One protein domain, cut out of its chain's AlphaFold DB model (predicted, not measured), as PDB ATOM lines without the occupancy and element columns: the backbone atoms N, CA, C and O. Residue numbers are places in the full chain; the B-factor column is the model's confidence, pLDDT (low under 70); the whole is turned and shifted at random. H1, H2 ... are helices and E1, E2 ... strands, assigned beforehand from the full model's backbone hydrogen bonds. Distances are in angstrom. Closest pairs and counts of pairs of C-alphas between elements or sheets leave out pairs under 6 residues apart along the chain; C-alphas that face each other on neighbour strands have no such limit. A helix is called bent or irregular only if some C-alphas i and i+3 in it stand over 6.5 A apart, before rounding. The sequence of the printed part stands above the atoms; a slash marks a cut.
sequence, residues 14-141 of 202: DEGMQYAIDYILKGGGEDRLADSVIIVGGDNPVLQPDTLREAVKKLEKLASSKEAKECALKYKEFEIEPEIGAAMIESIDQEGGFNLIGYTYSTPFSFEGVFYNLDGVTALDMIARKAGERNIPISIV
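What this domain is: This is residues 14 to 141 of the 202 residues of the protein "DUF2064 domain-containing protein" of Desulfitobacterium sp (UniProt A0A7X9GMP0). Picture a small four-stranded sheet as the middle of three layers, with H2 covering one face and H1 and H4 on the other. H1 packs over the edge strand E1, H4 is toward E2 and E4, the unnamed residues 107 to 111 pass between these two helices, and H3 is off the sheet, beyond the last residues of H2. The printed part has 128 residues, with four named helices and four named strands in the order H1 E1 H2 H3 E2 E3 H4 E4; the sheet runs E1 E3 E2 E4 and is mixed. The class is mixed, helices and strands, and the whole is compact, with a radius of gyration of the C-alphas of 14.1 A and spans of 41 by 35 by 26 A.

How they stand to each other: Start at the sheet, with E3, residues 100 to 104. On one side its antiparallel neighbour is the edge strand E1, residues 36 to 40, where N 39 and O 101 are 2.8 A apart, within hydrogen-bond range. On the other side is E2, residues 88 to 90, which forms a hairpin with E3; look for N 102 and O 89, 2.8 A apart. E2 is parallel to the edge strand E4, residues 138 to 140, with N 139 and O 88 at 3.1 A. H2, residues 49 to 63, is on the sheet at a height of 8.1 A, over E3 and E2; its closest C-alphas to E2 are Leu 59 and Ile 89, 5.8 A. On the opposite face H1, residues 14 to 28, is over E1 at a height of 9.8 A and runs along the strands, at 14 degrees to E1 on the local plane; Leu 25 and Ser 36 have their closest C-alphas, 7.0 A. H4, residues 123 to 134, is also on the sheet; its closest C-alphas to E4 are Ala 131 and Ile 138, 7.2 A. H3, residues 66 to 75, is only just not on the sheet, with 4 pairs of C-alphas within 10 A. It is close to H2 but not clearly touching, about perpendicular at 74 degrees, with Leu 62 and Ala 68 as the closest C-alphas, 6.6 A. H1 and H4 are apart. Every O i to N i+4 pair is within hydrogen-bond range in H2 and H4, against 9 of 11 in H1 and 5 of 6 in H3.

Where its parts are: Find C-alpha 14 at (341.662, 323.265, 426.468); from there H1 runs 19.6 A, irregular where C-alphas 24 and 27 are 8.7 A apart. H2 begins at C-alpha 49, (346.265, 348.668, 425.391), and is 21.3 A long; H3 spans 14.9 A and H4 16.9 A. E1 measures 13.5 A, E3 14.1 A, E2 6.8 A and E4 7.0 A, ending at C-alpha 140, (355.884, 337.523, 430.039).

The domain as a whole: The farthest C-alphas, Val 46 and Glu 79, are 42.8 A apart. The printed part has no cut; its long links are residues 76 to 87 and 105 to 122. Mean pLDDT of the printed part is 95.4, and no printed residue is under 70.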
ATOM      1  N   ASP A  14     340.581 323.736 427.352       95.12
ATOM      2  CA  ASP A  14     341.662 323.265 426.468       95.12
ATOM      3  C   ASP A  14     341.183 323.091 425.016       95.12
ATOM      4  O   ASP A  14     341.834 323.566 424.089       95.12
ATOM      5  N   GLU A  15     340.033 322.435 424.817       95.75
ATOM      6  CA  GLU A  15     339.478 322.172 423.486       95.75
ATOM      7  C   GLU A  15     339.021 323.457 422.792       95.75
ATOM      8  O   GLU A  15     339.308 323.635 421.610       95.75
ATOM      9  N   GLY A  16     338.356 324.363 423.518       95.25
ATOM     10  CA  GLY A  16     337.901 325.648 422.978       95.25
ATOM     11  C   GLY A  16     339.061 326.533 422.526       95.25
ATOM     12  O   GLY A  16     339.084 327.032 421.395       95.25
ATOM     13  N   MET A  17     340.087 326.661 423.373       95.38
ATOM     14  CA  MET A  17     341.298 327.402 423.022       95.38
ATOM     15  C   MET A  17     342.025 326.738 421.854       95.38
ATOM     16  O   MET A  17     342.365 327.423 420.891       95.38
ATOM     17  N   GLN A  18     342.208 325.414 421.880       96.81
ATOM     18  CA  GLN A  18     342.860 324.699 420.783       96.81
ATOM     19  C   GLN A  18     342.099 324.871 419.462       96.81
ATOM     20  O   GLN A  18     342.710 325.169 418.439       96.81
ATOM     21  N   TYR A  19     340.767 324.779 419.484       96.12
ATOM     22  CA  TYR A  19     339.935 324.988 418.303       96.12
ATOM     23  C   TYR A  19     340.112 326.391 417.709       96.12
ATOM     24  O   TYR A  19     340.280 326.529 416.495       96.12
ATOM     25  N   ALA A  20     340.088 327.435 418.543       94.38
ATOM     26  CA  ALA A  20     340.270 328.811 418.085       94.38
ATOM     27  C   ALA A  20     341.638 329.011 417.411       94.38
ATOM     28  O   ALA A  20     341.737 329.667 416.371       94.38
ATOM     29  N   ILE A  21     342.684 328.404 417.971       95.69
ATOM     30  CA  ILE A  21     344.035 328.445 417.413       95.69
ATOM     31  C   ILE A  21     344.088 327.715 416.078       95.69
ATOM     32  O   ILE A  21     344.583 328.272 415.099       95.69
ATOM     33  N   ASP A  22     343.586 326.483 416.026       95.25
ATOM     34  CA  ASP A  22     343.633 325.656 414.824       95.25
ATOM     35  C   ASP A  22     342.852 326.309 413.682       95.25
ATOM     36  O   ASP A  22     343.285 326.268 412.530       95.25
ATOM     37  N   TYR A  23     341.750 326.993 414.001       94.75
ATOM     38  CA  TYR A  23     340.977 327.771 413.038       94.75
ATOM     39  C   TYR A  23     341.784 328.926 412.422       94.75
ATOM     40  O   TYR A  23     341.707 329.160 411.214       94.75
ATOM     41  N   ILE A  24     342.562 329.647 413.237       95.31
ATOM     42  CA  ILE A  24     343.310 330.834 412.798       95.31
ATOM     43  C   ILE A  24     344.642 330.450 412.148       95.31
ATOM     44  O   ILE A  24     344.955 330.923 411.054       95.31
ATOM     45  N   LEU A  25     345.435 329.612 412.814       95.44
ATOM     46  CA  LEU A  25     346.797 329.273 412.398       95.44
ATOM     47  C   LEU A  25     346.839 328.124 411.391       95.44
ATOM     48  O   LEU A  25     347.834 327.996 410.682       95.44
ATOM     49  N   LYS A  26     345.800 327.278 411.340       94.06
ATOM     50  CA  LYS A  26     345.668 326.146 410.405       94.06
ATOM     51  C   LYS A  26     346.930 325.291 410.294       94.06
ATOM     52  O   LYS A  26     347.416 324.984 409.207       94.06
ATOM     53  N   GLY A  27     347.528 324.981 411.443       87.31
ATOM     54  CA  GLY A  27     348.765 324.202 411.526       87.31
ATOM     55  C   GLY A  27     350.008 324.852 410.896       87.31
ATOM     56  O   GLY A  27     351.061 324.224 410.909       87.31
ATOM     57  N   GLY A  28     349.924 326.090 410.395       89.25
ATOM     58  CA  GLY A  28     350.983 326.758 409.634       89.25
ATOM     59  C   GLY A  28     350.832 326.683 408.113       89.25
ATOM     60  O   GLY A  28     351.744 327.110 407.410       89.25
ATOM     61  N   GLY A  29     349.708 326.169 407.600       88.44
ATOM     62  CA  GLY A  29     349.441 326.093 406.163       88.44
ATOM     63  C   GLY A  29     349.437 327.457 405.460       88.44
ATOM     64  O   GLY A  29     349.351 328.516 406.092       88.44
ATOM     65  N   GLU A  30     349.518 327.448 404.128       89.12
ATOM     66  CA  GLU A  30     349.454 328.674 403.313       89.12
ATOM     67  C   GLU A  30     348.109 329.405 403.437       89.12
ATOM     68  O   GLU A  30     348.033 330.610 403.219       89.12
ATOM     69  N   ASP A  31     347.047 328.694 403.816       93.12
ATOM     70  CA  ASP A  31     345.697 329.232 403.962       93.12
ATOM     71  C   ASP A  31     345.392 329.766 405.375       93.12
ATOM     72  O   ASP A  31     344.233 330.095 405.668       93.12
ATOM     73  N   ARG A  32     346.401 329.838 406.258       94.00
ATOM     74  CA  ARG A  32     346.282 330.418 407.604       94.00
ATOM     75  C   ARG A  32     345.809 331.871 407.551       94.00
ATOM     76  O   ARG A  32     346.098 332.615 406.618       94.00
ATOM     77  N   LEU A  33     345.090 332.292 408.587       95.00
ATOM     78  CA  LEU A  33     344.525 333.640 408.681       95.00
ATOM     79  C   LEU A  33     345.487 334.645 409.331       95.00
ATOM     80  O   LEU A  33     345.319 335.854 409.156       95.00
ATOM     81  N   ALA A  34     346.466 334.151 410.090       95.38
ATOM     82  CA  ALA A  34     347.503 334.941 410.740       95.38
ATOM     83  C   ALA A  34     348.758 334.093 410.999       95.38
ATOM     84  O   ALA A  34     348.686 332.867 411.071       95.38
ATOM     85  N   ASP A  35     349.898 334.759 411.186       96.25
ATOM     86  CA  ASP A  35     351.157 334.108 411.572       96.25
ATOM     87  C   ASP A  35     351.278 333.878 413.086       96.25
ATOM     88  O   ASP A  35     352.087 333.075 413.555       96.25
ATOM     89  N   SER A  36     350.481 334.594 413.867       97.25
ATOM     90  CA  SER A  36     350.445 334.493 415.317       97.25
ATOM     91  C   SER A  36     349.060 334.828 415.847       97.25
ATOM     92  O   SER A  36     348.217 335.413 415.163       97.25
ATOM     93  N   VAL A  37     348.830 334.425 417.087       97.25
ATOM     94  CA  VAL A  37     347.580 334.614 417.821       97.25
ATOM     95  C   VAL A  37     347.886 335.127 419.213       97.25
ATOM     96  O   VAL A  37     348.908 334.776 419.796       97.25
ATOM     97  N   ILE A  38     346.978 335.946 419.736       97.62
ATOM     98  CA  ILE A  38     346.918 336.338 421.141       97.62
ATOM     99  C   ILE A  38     345.474 336.105 421.588       97.62
ATOM    100  O   ILE A  38     344.547 336.695 421.031       97.62
ATOM    101  N   ILE A  39     345.299 335.224 422.564       96.75
ATOM    102  CA  ILE A  39     344.055 334.975 423.287       96.75
ATOM    103  C   ILE A  39     344.063 335.872 424.523       96.75
ATOM    104  O   ILE A  39     345.092 336.001 425.183       96.75
ATOM    105  N   VAL A  40     342.923 336.494 424.820       96.62
ATOM    106  CA  VAL A  40     342.737 337.390 425.967       96.62
ATOM    107  C   VAL A  40     341.433 337.013 426.671       96.62
ATOM    108  O   VAL A  40     340.416 336.846 425.992       96.62
ATOM    109  N   GLY A  41     341.454 336.893 428.000       94.12
ATOM    110  CA  GLY A  41     340.261 336.645 428.815       94.12
ATOM    111  C   GLY A  41     339.254 337.801 428.734       94.12
ATOM    112  O   GLY A  41     339.625 338.965 428.552       94.12
ATOM    113  N   GLY A  42     337.961 337.493 428.841       93.19
ATOM    114  CA  GLY A  42     336.873 338.461 428.624       93.19
ATOM    115  C   GLY A  42     336.522 339.341 429.831       93.19
ATOM    116  O   GLY A  42     335.749 340.290 429.705       93.19
ATOM    117  N   ASP A  43     337.094 339.032 430.981       94.88
ATOM    118  CA  ASP A  43     336.771 339.477 432.337       94.88
ATOM    119  C   ASP A  43     337.909 340.286 432.973       94.88
ATOM    120  O   ASP A  43     338.005 340.407 434.187       94.88
ATOM    121  N   ASN A  44     338.715 340.937 432.128       94.50
ATOM    122  CA  ASN A  44     339.890 341.725 432.505       94.50
ATOM    123  C   ASN A  44     339.638 343.241 432.341       94.50
ATOM    124  O   ASN A  44     340.183 343.872 431.427       94.50
ATOM    125  N   PRO A  45     338.787 343.882 433.166       91.56
ATOM    126  CA  PRO A  45     338.319 345.248 432.927       91.56
ATOM    127  C   PRO A  45     339.410 346.323 433.044       91.56
ATOM    128  O   PRO A  45     339.224 347.420 432.517       91.56
ATOM    129  N   VAL A  46     340.530 346.043 433.721       92.12
ATOM    130  CA  VAL A  46     341.666 346.977 433.845       92.12
ATOM    131  C   VAL A  46     342.735 346.806 432.772       92.12
ATOM    132  O   VAL A  46     343.657 347.623 432.732       92.12
ATOM    133  N   LEU A  47     342.629 345.805 431.893       95.31
ATOM    134  CA  LEU A  47     343.629 345.561 430.854       95.31
ATOM    135  C   LEU A  47     343.844 346.815 429.992       95.31
ATOM    136  O   LEU A  47     342.914 347.329 429.364       95.31
ATOM    137  N   GLN A  48     345.088 347.293 429.944       96.06
ATOM    138  CA  GLN A  48     345.461 348.468 429.163       96.06
ATOM    139  C   GLN A  48     345.974 348.080 427.767       96.06
ATOM    140  O   GLN A  48     346.600 347.029 427.599       96.06
ATOM    141  N   PRO A  49     345.768 348.933 426.742       95.62
ATOM    142  CA  PRO A  49     346.265 348.668 425.391       95.62
ATOM    143  C   PRO A  49     347.778 348.442 425.318       95.62
ATOM    144  O   PRO A  49     348.239 347.684 424.466       95.62
ATOM    145  N   ASP A  50     348.552 349.084 426.192       96.50
ATOM    146  CA  ASP A  50     350.010 348.971 426.189       96.50
ATOM    147  C   ASP A  50     350.494 347.570 426.566       96.50
ATOM    148  O   ASP A  50     351.459 347.091 425.972       96.50
ATOM    149  N   THR A  51     349.776 346.854 427.436       97.25
ATOM    150  CA  THR A  51     350.062 345.446 427.741       97.25
ATOM    151  C   THR A  51     349.948 344.579 426.483       97.25
ATOM    152  O   THR A  51     350.830 343.766 426.210       97.25
ATOM    153  N   LEU A  52     348.917 344.801 425.655       97.19
ATOM    154  CA  LEU A  52     348.739 344.087 424.382       97.19
ATOM    155  C   LEU A  52     349.808 344.466 423.351       97.19
ATOM    156  O   LEU A  52     350.333 343.597 422.656       97.19
ATOM    157  N   ARG A  53     350.156 345.754 423.248       97.69
ATOM    158  CA  ARG A  53     351.227 346.221 422.350       97.69
ATOM    159  C   ARG A  53     352.574 345.613 422.731       97.69
ATOM    160  O   ARG A  53     353.313 345.164 421.856       97.69
ATOM    161  N   GLU A  54     352.885 345.576 424.023       98.38
ATOM    162  CA  GLU A  54     354.118 344.974 424.520       98.38
ATOM    163  C   GLU A  54     354.116 343.454 424.314       98.38
ATOM    164  O   GLU A  54     355.158 342.902 423.963       98.38
ATOM    165  N   ALA A  55     352.960 342.786 424.437       98.50
ATOM    166  CA  ALA A  55     352.835 341.361 424.137       98.50
ATOM    167  C   ALA A  55     353.203 341.054 422.676       98.50
ATOM    168  O   ALA A  55     354.044 340.191 422.423       98.50
ATOM    169  N   VAL A  56     352.643 341.809 421.722       98.31
ATOM    170  CA  VAL A  56     352.966 341.674 420.288       98.31
ATOM    171  C   VAL A  56     354.457 341.910 420.046       98.31
ATOM    172  O   VAL A  56     355.133 341.063 419.469       98.31
ATOM    173  N   LYS A  57     355.000 343.021 420.554       98.44
ATOM    174  CA  LYS A  57     356.411 343.387 420.369       98.44
ATOM    175  C   LYS A  57     357.372 342.339 420.935       98.44
ATOM    176  O   LYS A  57     358.395 342.033 420.319       98.44
ATOM    177  N   LYS A  58     357.080 341.795 422.119       98.62
ATOM    178  CA  LYS A  58     357.887 340.728 422.729       98.62
ATOM    179  C   LYS A  58     357.800 339.437 421.923       98.62
ATOM    180  O   LYS A  58     358.839 338.816 421.703       98.62
ATOM    181  N   LEU A  59     356.607 339.073 421.454       98.69
ATOM    182  CA  LEU A  59     356.404 337.884 420.630       98.69
ATOM    183  C   LEU A  59     357.176 337.977 419.306       98.69
ATOM    184  O   LEU A  59     357.910 337.052 418.974       98.69
ATOM    185  N   GLU A  60     357.092 339.106 418.595       98.19
ATOM    186  CA  GLU A  60     357.844 339.354 417.354       98.19
ATOM    187  C   GLU A  60     359.358 339.261 417.571       98.19
ATOM    188  O   GLU A  60     360.080 338.605 416.811       98.19
ATOM    189  N   LYS A  61     359.851 339.893 418.646       98.44
ATOM    190  CA  LYS A  61     361.271 339.865 419.005       98.44
ATOM    191  C   LYS A  61     361.751 338.441 419.287       98.44
ATOM    192  O   LYS A  61     362.829 338.075 418.825       98.44
ATOM    193  N   LEU A  62     360.982 337.662 420.049       98.31
ATOM    194  CA  LEU A  62     361.316 336.270 420.349       98.31
ATOM    195  C   LEU A  62     361.281 335.404 419.094       98.31
ATOM    196  O   LEU A  62     362.240 334.691 418.832       98.31
ATOM    197  N   ALA A  63     360.222 335.505 418.291       98.31
ATOM    198  CA  ALA A  63     360.044 334.688 417.094       98.31
ATOM    199  C   ALA A  63     361.147 334.908 416.044       98.31
ATOM    200  O   ALA A  63     361.429 334.023 415.238       98.31
ATOM    201  N   SER A  64     361.793 336.075 416.069       97.62
ATOM    202  CA  SER A  64     362.916 336.415 415.189       97.62
ATOM    203  C   SER A  64     364.267 335.863 415.664       97.62
ATOM    204  O   SER A  64     365.272 336.031 414.970       97.62
ATOM    205  N   SER A  65     364.335 335.251 416.852       97.62
ATOM    206  CA  SER A  65     365.588 334.748 417.414       97.62
ATOM    207  C   SER A  65     366.045 333.453 416.737       97.62
ATOM    208  O   SER A  65     365.272 332.721 416.114       97.62
ATOM    209  N   LYS A  66     367.339 333.150 416.871       96.56
ATOM    210  CA  LYS A  66     367.912 331.904 416.358       96.56
ATOM    211  C   LYS A  66     367.312 330.690 417.077       96.56
ATOM    212  O   LYS A  66     366.940 329.717 416.433       96.56
ATOM    213  N   GLU A  67     367.167 330.784 418.394       97.19
ATOM    214  CA  GLU A  67     366.606 329.747 419.262       97.19
ATOM    215  C   GLU A  67     365.149 329.438 418.889       97.19
ATOM    216  O   GLU A  67     364.744 328.277 418.873       97.19
ATOM    217  N   ALA A  68     364.372 330.460 418.521       97.88
ATOM    218  CA  ALA A  68     363.002 330.295 418.042       97.88
ATOM    219  C   ALA A  68     362.936 329.495 416.734       97.88
ATOM    220  O   ALA A  68     362.099 328.599 416.592       97.88
ATOM    221  N   LYS A  69     363.834 329.776 415.783       96.56
ATOM    222  CA  LYS A  69     363.924 329.018 414.524       96.56
ATOM    223  C   LYS A  69     364.365 327.576 414.753       96.56
ATOM    224  O   LYS A  69     363.757 326.658 414.211       96.56
ATOM    225  N   GLU A  70     365.370 327.367 415.602       96.31
ATOM    226  CA  GLU A  70     365.839 326.028 415.978       96.31
ATOM    227  C   GLU A  70     364.735 325.208 416.661       96.31
ATOM    228  O   GLU A  70     364.545 324.036 416.335       96.31
ATOM    229  N   CYS A  71     363.964 325.824 417.565       97.50
ATOM    230  CA  CYS A  71     362.819 325.182 418.209       97.50
ATOM    231  C   CYS A  71     361.742 324.790 417.183       97.50
ATOM    232  O   CYS A  71     361.290 323.645 417.186       97.50
ATOM    233  N   ALA A  72     361.376 325.694 416.266       96.69
ATOM    234  CA  ALA A  72     360.398 325.407 415.217       96.69
ATOM    235  C   ALA A  72     360.819 324.204 414.357       96.69
ATOM    236  O   ALA A  72     360.073 323.231 414.250       96.69
ATOM    237  N   LEU A  73     362.038 324.241 413.808       95.69
ATOM    238  CA  LEU A  73     362.580 323.196 412.929       95.69
ATOM    239  C   LEU A  73     362.730 321.832 413.616       95.69
ATOM    240  O   LEU A  73     362.767 320.804 412.946       95.69
ATOM    241  N   LYS A  74     362.829 321.802 414.949       95.81
ATOM    242  CA  LYS A  74     362.950 320.557 415.714       95.81
ATOM    243  C   LYS A  74     361.632 319.784 415.816       95.81
ATOM    244  O   LYS A  74     361.665 318.558 415.889       95.81
ATOM    245  N   TYR A  75     360.500 320.480 415.897       91.69
ATOM    246  CA  TYR A  75     359.211 319.869 416.256       91.69
ATOM    247  C   TYR A  75     358.140 319.966 415.172       91.69
ATOM    248  O   TYR A  75     357.086 319.346 415.316       91.69
ATOM    249  N   LYS A  76     358.384 320.733 414.111       86.75
ATOM    250  CA  LYS A  76     357.492 320.821 412.961       86.75
ATOM    251  C   LYS A  76     358.274 320.616 411.676       86.75
ATOM    252  O   LYS A  76     359.379 321.131 411.515       86.75
ATOM    253  N   GLU A  77     357.671 319.866 410.765       84.31
ATOM    254  CA  GLU A  77     358.155 319.754 409.398       84.31
ATOM    255  C   GLU A  77     357.632 320.944 408.600       84.31
ATOM    256  O   GLU A  77     356.439 321.250 408.622       84.31
ATOM    257  N   PHE A  78     358.537 321.616 407.898       83.81
ATOM    258  CA  PHE A  78     358.198 322.683 406.973       83.81
ATOM    259  C   PHE A  78     358.800 322.352 405.612       83.81
ATOM    260  O   PHE A  78     359.945 321.904 405.534       83.81
ATOM    261  N   GLU A  79     358.052 322.594 404.537       81.75
ATOM    262  CA  GLU A  79     358.581 322.456 403.172       81.75
ATOM    263  C   GLU A  79     359.689 323.485 402.890       81.75
ATOM    264  O   GLU A  79     360.622 323.222 402.132       81.75
ATOM    265  N   ILE A  80     359.589 324.653 403.532       82.62
ATOM    266  CA  ILE A  80     360.537 325.765 403.469       82.62
ATOM    267  C   ILE A  80     360.832 326.203 404.902       82.62
ATOM    268  O   ILE A  80     359.921 326.250 405.726       82.62
ATOM    269  N   GLU A  81     362.090 326.538 405.207       85.44
ATOM    270  CA  GLU A  81     362.463 327.062 406.525       85.44
ATOM    271  C   GLU A  81     361.532 328.224 406.929       85.44
ATOM    272  O   GLU A  81     361.357 329.163 406.143       85.44
ATOM    273  N   PRO A  82     360.919 328.179 408.126       89.38
ATOM    274  CA  PRO A  82     359.933 329.172 408.509       89.38
ATOM    275  C   PRO A  82     360.603 330.530 408.724       89.38
ATOM    276  O   PRO A  82     361.603 330.661 409.433       89.38
ATOM    277  N   GLU A  83     360.009 331.576 408.150       90.25
ATOM    278  CA  GLU A  83     360.452 332.955 408.374       90.25
ATOM    279  C   GLU A  83     360.310 333.356 409.854       90.25
ATOM    280  O   GLU A  83     361.182 334.027 410.411       90.25
ATOM    281  N   ILE A  84     359.239 332.874 410.496       95.75
ATOM    282  CA  ILE A  84     358.849 333.165 411.877       95.75
ATOM    283  C   ILE A  84     359.097 331.920 412.736       95.75
ATOM    284  O   ILE A  84     358.475 330.875 412.529       95.75
ATOM    285  N   GLY A  85     359.992 332.028 413.718       97.81
ATOM    286  CA  GLY A  85     360.318 330.952 414.652       97.81
ATOM    287  C   GLY A  85     359.254 330.727 415.732       97.81
ATOM    288  O   GLY A  85     358.321 331.518 415.899       97.81
ATOM    289  N   ALA A  86     359.411 329.635 416.480       98.25
ATOM    290  CA  ALA A  86     358.553 329.289 417.604       98.25
ATOM    291  C   ALA A  86     358.763 330.285 418.749       98.25
ATOM    292  O   ALA A  86     359.883 330.466 419.225       98.25
ATOM    293  N   ALA A  87     357.688 330.911 419.209       98.56
ATOM    294  CA  ALA A  87     357.715 331.810 420.352       98.56
ATOM    295  C   ALA A  87     356.375 331.828 421.084       98.56
ATOM    296  O   ALA A  87     355.326 331.531 420.501       98.56
ATOM    297  N   MET A  88     356.426 332.198 422.359       98.69
ATOM    298  CA  MET A  88     355.263 332.333 423.224       98.69
ATOM    299  C   MET A  88     355.343 333.611 424.065       98.69
ATOM    300  O   MET A  88     356.421 334.066 424.454       98.69
ATOM    301  N   ILE A  89     354.184 334.192 424.342       98.44
ATOM    302  CA  ILE A  89     353.998 335.305 425.265       98.44
ATOM    303  C   ILE A  89     352.839 334.971 426.196       98.44
ATOM    304  O   ILE A  89     351.851 334.388 425.756       98.44
ATOM    305  N   GLU A  90     352.955 335.346 427.461       97.88
ATOM    306  CA  GLU A  90     351.942 335.056 428.474       97.88
ATOM    307  C   GLU A  90     351.804 336.226 429.459       97.88
ATOM    308  O   GLU A  90     352.752 336.985 429.679       97.88
ATOM    309  N   SER A  91     350.623 336.395 430.047       97.69
ATOM    310  CA  SER A  91     350.438 337.172 431.270       97.69
ATOM    311  C   SER A  91     350.121 336.258 432.440       97.69
ATOM    312  O   SER A  91     349.511 335.207 432.287       97.69
ATOM    313  N   ILE A  92     350.459 336.729 433.629       95.44
ATOM    314  CA  ILE A  92     350.118 336.057 434.879       95.44
ATOM    315  C   ILE A  92     348.725 336.512 435.320       95.44
ATOM    316  O   ILE A  92     348.390 337.688 435.154       95.44
ATOM    317  N   ASP A  93     347.953 335.588 435.877       93.56
ATOM    318  CA  ASP A  93     346.727 335.832 436.642       93.56
ATOM    319  C   ASP A  93     346.998 335.655 438.156       93.56
ATOM    320  O   ASP A  93     347.910 334.918 438.551       93.56
ATOM    321  N   GLN A  94     346.241 336.351 439.010       93.12
ATOM    322  CA  GLN A  94     346.404 336.319 440.465       93.12
ATOM    323  C   GLN A  94     346.072 334.958 441.098       93.12
ATOM    324  O   GLN A  94     346.611 334.660 442.167       93.12
ATOM    325  N   GLU A  95     345.250 334.126 440.450       92.38
ATOM    326  CA  GLU A  95     344.823 332.809 440.953       92.38
ATOM    327  C   GLU A  95     345.639 331.641 440.361       92.38
ATOM    328  O   GLU A  95     345.355 330.464 440.597       92.38
ATOM    329  N   GLY A  96     346.723 331.937 439.635       93.12
ATOM    330  CA  GLY A  96     347.603 330.925 439.043       93.12
ATOM    331  C   GLY A  96     347.168 330.446 437.655       93.12
ATOM    332  O   GLY A  96     347.670 329.426 437.170       93.12
ATOM    333  N   GLY A  97     346.256 331.164 437.000       95.38
ATOM    334  CA  GLY A  97     345.970 331.019 435.577       95.38
ATOM    335  C   GLY A  97     346.817 331.935 434.686       95.38
ATOM    336  O   GLY A  97     347.882 332.434 435.061       95.38
ATOM    337  N   PHE A  98     346.279 332.211 433.502       96.19
ATOM    338  CA  PHE A  98     346.730 333.279 432.618       96.19
ATOM    339  C   PHE A  98     345.509 333.952 431.989       96.19
ATOM    340  O   PHE A  98     344.520 333.296 431.668       96.19
ATOM    341  N   ASN A  99     345.617 335.254 431.736       96.50
ATOM    342  CA  ASN A  99     344.562 336.052 431.099       96.50
ATOM    343  C   ASN A  99     344.946 336.590 429.718       96.50
ATOM    344  O   ASN A  99     344.127 337.172 429.003       96.50
ATOM    345  N   LEU A 100     346.189 336.354 429.312       97.94
ATOM    346  CA  LEU A 100     346.705 336.598 427.980       97.94
ATOM    347  C   LEU A 100     347.702 335.494 427.657       97.94
ATOM    348  O   LEU A 100     348.649 335.273 428.404       97.94
ATOM    349  N   ILE A 101     347.530 334.845 426.512       98.38
ATOM    350  CA  ILE A 101     348.527 333.924 425.964       98.38
ATOM    351  C   ILE A 101     348.580 334.079 424.454       98.38
ATOM    352  O   ILE A 101     347.557 334.242 423.795       98.38
ATOM    353  N   GLY A 102     349.770 334.031 423.877       98.06
ATOM    354  CA  GLY A 102     349.933 334.097 422.437       98.06
ATOM    355  C   GLY A 102     351.137 333.322 421.949       98.06
ATOM    356  O   GLY A 102     352.118 333.156 422.670       98.06
ATOM    357  N   TYR A 103     351.062 332.842 420.715       98.56
ATOM    358  CA  TYR A 103     352.159 332.126 420.075       98.56
ATOM    359  C   TYR A 103     352.072 332.176 418.550       98.56
ATOM    360  O   TYR A 103     351.058 332.566 417.967       98.56
ATOM    361  N   THR A 104     353.176 331.830 417.894       98.25
ATOM    362  CA  THR A 104     353.291 331.795 416.433       98.25
ATOM    363  C   THR A 104     352.811 330.457 415.870       98.25
ATOM    364  O   THR A 104     352.785 329.443 416.569       98.25
ATOM    365  N   TYR A 105     352.461 330.418 414.581       97.12
ATOM    366  CA  TYR A 105     352.062 329.177 413.900       97.12
ATOM    367  C   TYR A 105     353.126 328.078 413.970       97.12
ATOM    368  O   TYR A 105     352.794 326.896 413.880       97.12
ATOM    369  N   SER A 106     354.398 328.442 414.129       96.88
ATOM    370  CA  SER A 106     355.524 327.517 414.209       96.88
ATOM    371  C   SER A 106     355.782 326.994 415.625       96.88
ATOM    372  O   SER A 106     356.552 326.047 415.785       96.88
ATOM    373  N   THR A 107     355.104 327.529 416.647       98.00
ATOM    374  CA  THR A 107     355.242 327.064 418.029       98.00
ATOM    375  C   THR A 107     354.661 325.653 418.205       98.00
ATOM    376  O   THR A 107     353.488 325.422 417.894       98.00
ATOM    377  N   PRO A 108     355.440 324.683 418.723       96.94
ATOM    378  CA  PRO A 108     354.976 323.319 418.965       96.94
ATOM    379  C   PRO A 108     354.241 323.225 420.309       96.94
ATOM    380  O   PRO A 108     354.694 322.566 421.246       96.94
ATOM    381  N   PHE A 109     353.110 323.913 420.433       97.50
ATOM    382  CA  PHE A 109     352.316 323.967 421.658       97.50
ATOM    383  C   PHE A 109     350.897 323.427 421.438       97.50
ATOM    384  O   PHE A 109     350.351 323.543 420.345       97.50
ATOM    385  N   SER A 110     350.331 322.821 422.484       96.31
ATOM    386  CA  SER A 110     348.947 322.342 422.526       96.31
ATOM    387  C   SER A 110     348.356 322.643 423.898       96.31
ATOM    388  O   SER A 110     349.025 322.424 424.921       96.31
ATOM    389  N   PHE A 111     347.103 323.096 423.914       97.25
ATOM    390  CA  PHE A 111     346.350 323.341 425.143       97.25
ATOM    391  C   PHE A 111     345.904 322.062 425.854       97.25
ATOM    392  O   PHE A 111     345.539 322.129 427.019       97.25
ATOM    393  N   GLU A 112     345.984 320.893 425.217       96.31
ATOM    394  CA  GLU A 112     345.555 319.619 425.809       96.31
ATOM    395  C   GLU A 112     346.240 319.330 427.152       96.31
ATOM    396  O   GLU A 112     347.456 319.145 427.201       96.31
ATOM    397  N   GLY A 113     345.482 319.271 428.243       95.88
ATOM    398  CA  GLY A 113     346.015 319.073 429.586       95.88
ATOM    399  C   GLY A 113     346.675 320.326 430.157       95.88
ATOM    400  O   GLY A 113     347.631 320.201 430.910       95.88
ATOM    401  N   VAL A 114     346.240 321.531 429.771       96.94
ATOM    402  CA  VAL A 114     346.616 322.774 430.468       96.94
ATOM    403  C   VAL A 114     345.705 322.970 431.672       96.94
ATOM    404  O   VAL A 114     346.173 322.881 432.806       96.94
ATOM    405  N   PHE A 115     344.404 323.161 431.441       94.81
ATOM    406  CA  PHE A 115     343.437 323.441 432.503       94.81
ATOM    407  C   PHE A 115     342.966 322.173 433.222       94.81
ATOM    408  O   PHE A 115     342.664 322.212 434.410       94.81
ATOM    409  N   TYR A 116     342.932 321.036 432.521       92.44
ATOM    410  CA  TYR A 116     342.415 319.767 433.048       92.44
ATOM    411  C   TYR A 116     343.512 318.706 433.162       92.44
ATOM    412  O   TYR A 116     343.344 317.558 432.751       92.44
ATOM    413  N   ASN A 117     344.668 319.099 433.702       91.38
ATOM    414  CA  ASN A 117     345.759 318.169 433.967       91.38
ATOM    415  C   ASN A 117     345.496 317.321 435.222       91.38
ATOM    416  O   ASN A 117     344.913 317.783 436.202       91.38
ATOM    417  N   LEU A 118     345.958 316.068 435.202       91.56
ATOM    418  CA  LEU A 118     345.810 315.134 436.328       91.56
ATOM    419  C   LEU A 118     346.905 315.294 437.394       91.56
ATOM    420  O   LEU A 118     346.842 314.645 438.435       91.56
ATOM    421  N   ASP A 119     347.884 316.164 437.145       91.81
ATOM    422  CA  ASP A 119     349.035 316.382 438.022       91.81
ATOM    423  C   ASP A 119     348.748 317.403 439.137       91.81
ATOM    424  O   ASP A 119     349.593 317.613 440.009       91.81
ATOM    425  N   GLY A 120     347.568 318.040 439.123       92.62
ATOM    426  CA  GLY A 120     347.164 319.039 440.118       92.62
ATOM    427  C   GLY A 120     347.968 320.337 440.031       92.62
ATOM    428  O   GLY A 120     348.193 320.998 441.042       92.62
ATOM    429  N   VAL A 121     348.446 320.669 438.834       95.56
ATOM    430  CA  VAL A 121     349.296 321.828 438.553       95.56
ATOM    431  C   VAL A 121     348.421 322.968 438.060       95.56
ATOM    432  O   VAL A 121     347.456 322.735 437.330       95.56
ATOM    433  N   THR A 122     348.750 324.200 438.434       96.62
ATOM    434  CA  THR A 122     348.022 325.372 437.941       96.62
ATOM    435  C   THR A 122     348.200 325.523 436.427       96.62
ATOM    436  O   THR A 122     349.178 325.035 435.852       96.62
ATOM    437  N   ALA A 123     347.256 326.189 435.757       96.62
ATOM    438  CA  ALA A 123     347.338 326.374 434.309       96.62
ATOM    439  C   ALA A 123     348.626 327.121 433.918       96.62
ATOM    440  O   ALA A 123     349.319 326.673 433.006       96.62
ATOM    441  N   LEU A 124     348.998 328.167 434.666       96.81
ATOM    442  CA  LEU A 124     350.235 328.930 434.465       96.81
ATOM    443  C   LEU A 124     351.492 328.054 434.555       96.81
ATOM    444  O   LEU A 124     352.338 328.055 433.660       96.81
ATOM    445  N   ASP A 125     351.604 327.244 435.611       96.94
ATOM    446  CA  ASP A 125     352.744 326.339 435.773       96.94
ATOM    447  C   ASP A 125     352.777 325.278 434.667       96.94
ATOM    448  O   ASP A 125     353.852 324.855 434.234       96.94
ATOM    449  N   MET A 126     351.614 324.841 434.180       97.88
ATOM    450  CA  MET A 126     351.535 323.882 433.085       97.88
ATOM    451  C   MET A 126     351.987 324.483 431.747       97.88
ATOM    452  O   MET A 126     352.669 323.797 430.978       97.88
ATOM    453  N   ILE A 127     351.697 325.763 431.481       97.81
ATOM    454  CA  ILE A 127     352.282 326.488 430.342       97.81
ATOM    455  C   ILE A 127     353.807 326.499 430.460       97.81
ATOM    456  O   ILE A 127     354.498 326.054 429.536       97.81
ATOM    457  N   ALA A 128     354.338 326.914 431.614       97.56
ATOM    458  CA  ALA A 128     355.778 326.980 431.849       97.56
ATOM    459  C   ALA A 128     356.469 325.615 431.674       97.56
ATOM    460  O   ALA A 128     357.518 325.526 431.027       97.56
ATOM    461  N   ARG A 129     355.869 324.533 432.190       97.75
ATOM    462  CA  ARG A 129     356.373 323.158 432.021       97.75
ATOM    463  C   ARG A 129     356.429 322.756 430.555       97.75
ATOM    464  O   ARG A 129     357.497 322.385 430.070       97.75
ATOM    465  N   LYS A 130     355.318 322.893 429.830       97.81
ATOM    466  CA  LYS A 130     355.238 322.536 428.406       97.81
ATOM    467  C   LYS A 130     356.203 323.348 427.545       97.81
ATOM    468  O   LYS A 130     356.831 322.800 426.636       97.81
ATOM    469  N   ALA A 131     356.335 324.644 427.826       98.12
ATOM    470  CA  ALA A 131     357.305 325.500 427.157       98.12
ATOM    471  C   ALA A 131     358.741 325.031 427.435       98.12
ATOM    472  O   ALA A 131     359.526 324.871 426.499       98.12
ATOM    473  N   GLY A 132     359.062 324.727 428.696       98.06
ATOM    474  CA  GLY A 132     360.370 324.224 429.116       98.06
ATOM    475  C   GLY A 132     360.745 322.885 428.477       98.06
ATOM    476  O   GLY A 132     361.833 322.754 427.921       98.06
ATOM    477  N   GLU A 133     359.832 321.911 428.466       97.19
ATOM    478  CA  GLU A 133     360.042 320.585 427.858       97.19
ATOM    479  C   GLU A 133     360.423 320.672 426.377       97.19
ATOM    480  O   GLU A 133     361.259 319.911 425.877       97.19
ATOM    481  N   ARG A 134     359.836 321.636 425.662       97.38
ATOM    482  CA  ARG A 134     360.099 321.854 424.237       97.38
ATOM    483  C   ARG A 134     361.133 322.941 423.963       97.38
ATOM    484  O   ARG A 134     361.473 323.146 422.803       97.38
ATOM    485  N   ASN A 135     361.716 323.556 424.993       97.50
ATOM    486  CA  ASN A 135     362.604 324.716 424.869       97.50
ATOM    487  C   ASN A 135     361.984 325.821 423.993       97.50
ATOM    488  O   ASN A 135     362.653 326.380 423.127       97.50
ATOM    489  N   ILE A 136     360.690 326.087 424.177       98.56
ATOM    490  CA  ILE A 136     359.990 327.174 423.489       98.56
ATOM    491  C   ILE A 136     360.459 328.494 424.112       98.56
ATOM    492  O   ILE A 136     360.302 328.673 425.323       98.56
ATOM    493  N   PRO A 137     361.006 329.440 423.325       98.44
ATOM    494  CA  PRO A 137     361.279 330.783 423.815       98.44
ATOM    495  C   PRO A 137     359.985 331.457 424.278       98.44
ATOM    496  O   PRO A 137     359.058 331.654 423.489       98.44
ATOM    497  N   ILE A 138     359.931 331.818 425.558       98.44
ATOM    498  CA  ILE A 138     358.772 332.445 426.195       98.44
ATOM    499  C   ILE A 138     359.175 333.760 426.866       98.44
ATOM    500  O   ILE A 138     360.271 333.893 427.414       98.44
ATOM    501  N   SER A 139     358.294 334.755 426.807       98.19
ATOM    502  CA  SER A 139     358.389 335.974 427.612       98.19
ATOM    503  C   SER A 139     357.057 336.224 428.307       98.19
ATOM    504  O   SER A 139     356.044 335.628 427.951       98.19
ATOM    505  N   ILE A 140     357.070 337.120 429.290       97.69
ATOM    506  CA  ILE A 140     355.884 337.523 430.039       97.69
ATOM    507  C   ILE A 140     355.624 339.018 429.871       97.69
ATOM    508  O   ILE A 140     356.565 339.818 429.752       97.69
ATOM    509  N   VAL A 141     354.355 339.406 429.859       98.00
ATOM    510  CA  VAL A 141     353.925 340.793 430.084       98.00
ATOM    511  C   VAL A 141     353.540 340.997 431.548       98.00
ATOM    512  O   VAL A 141     353.698 340.097 432.369       98.00
TER     513      VAL A 141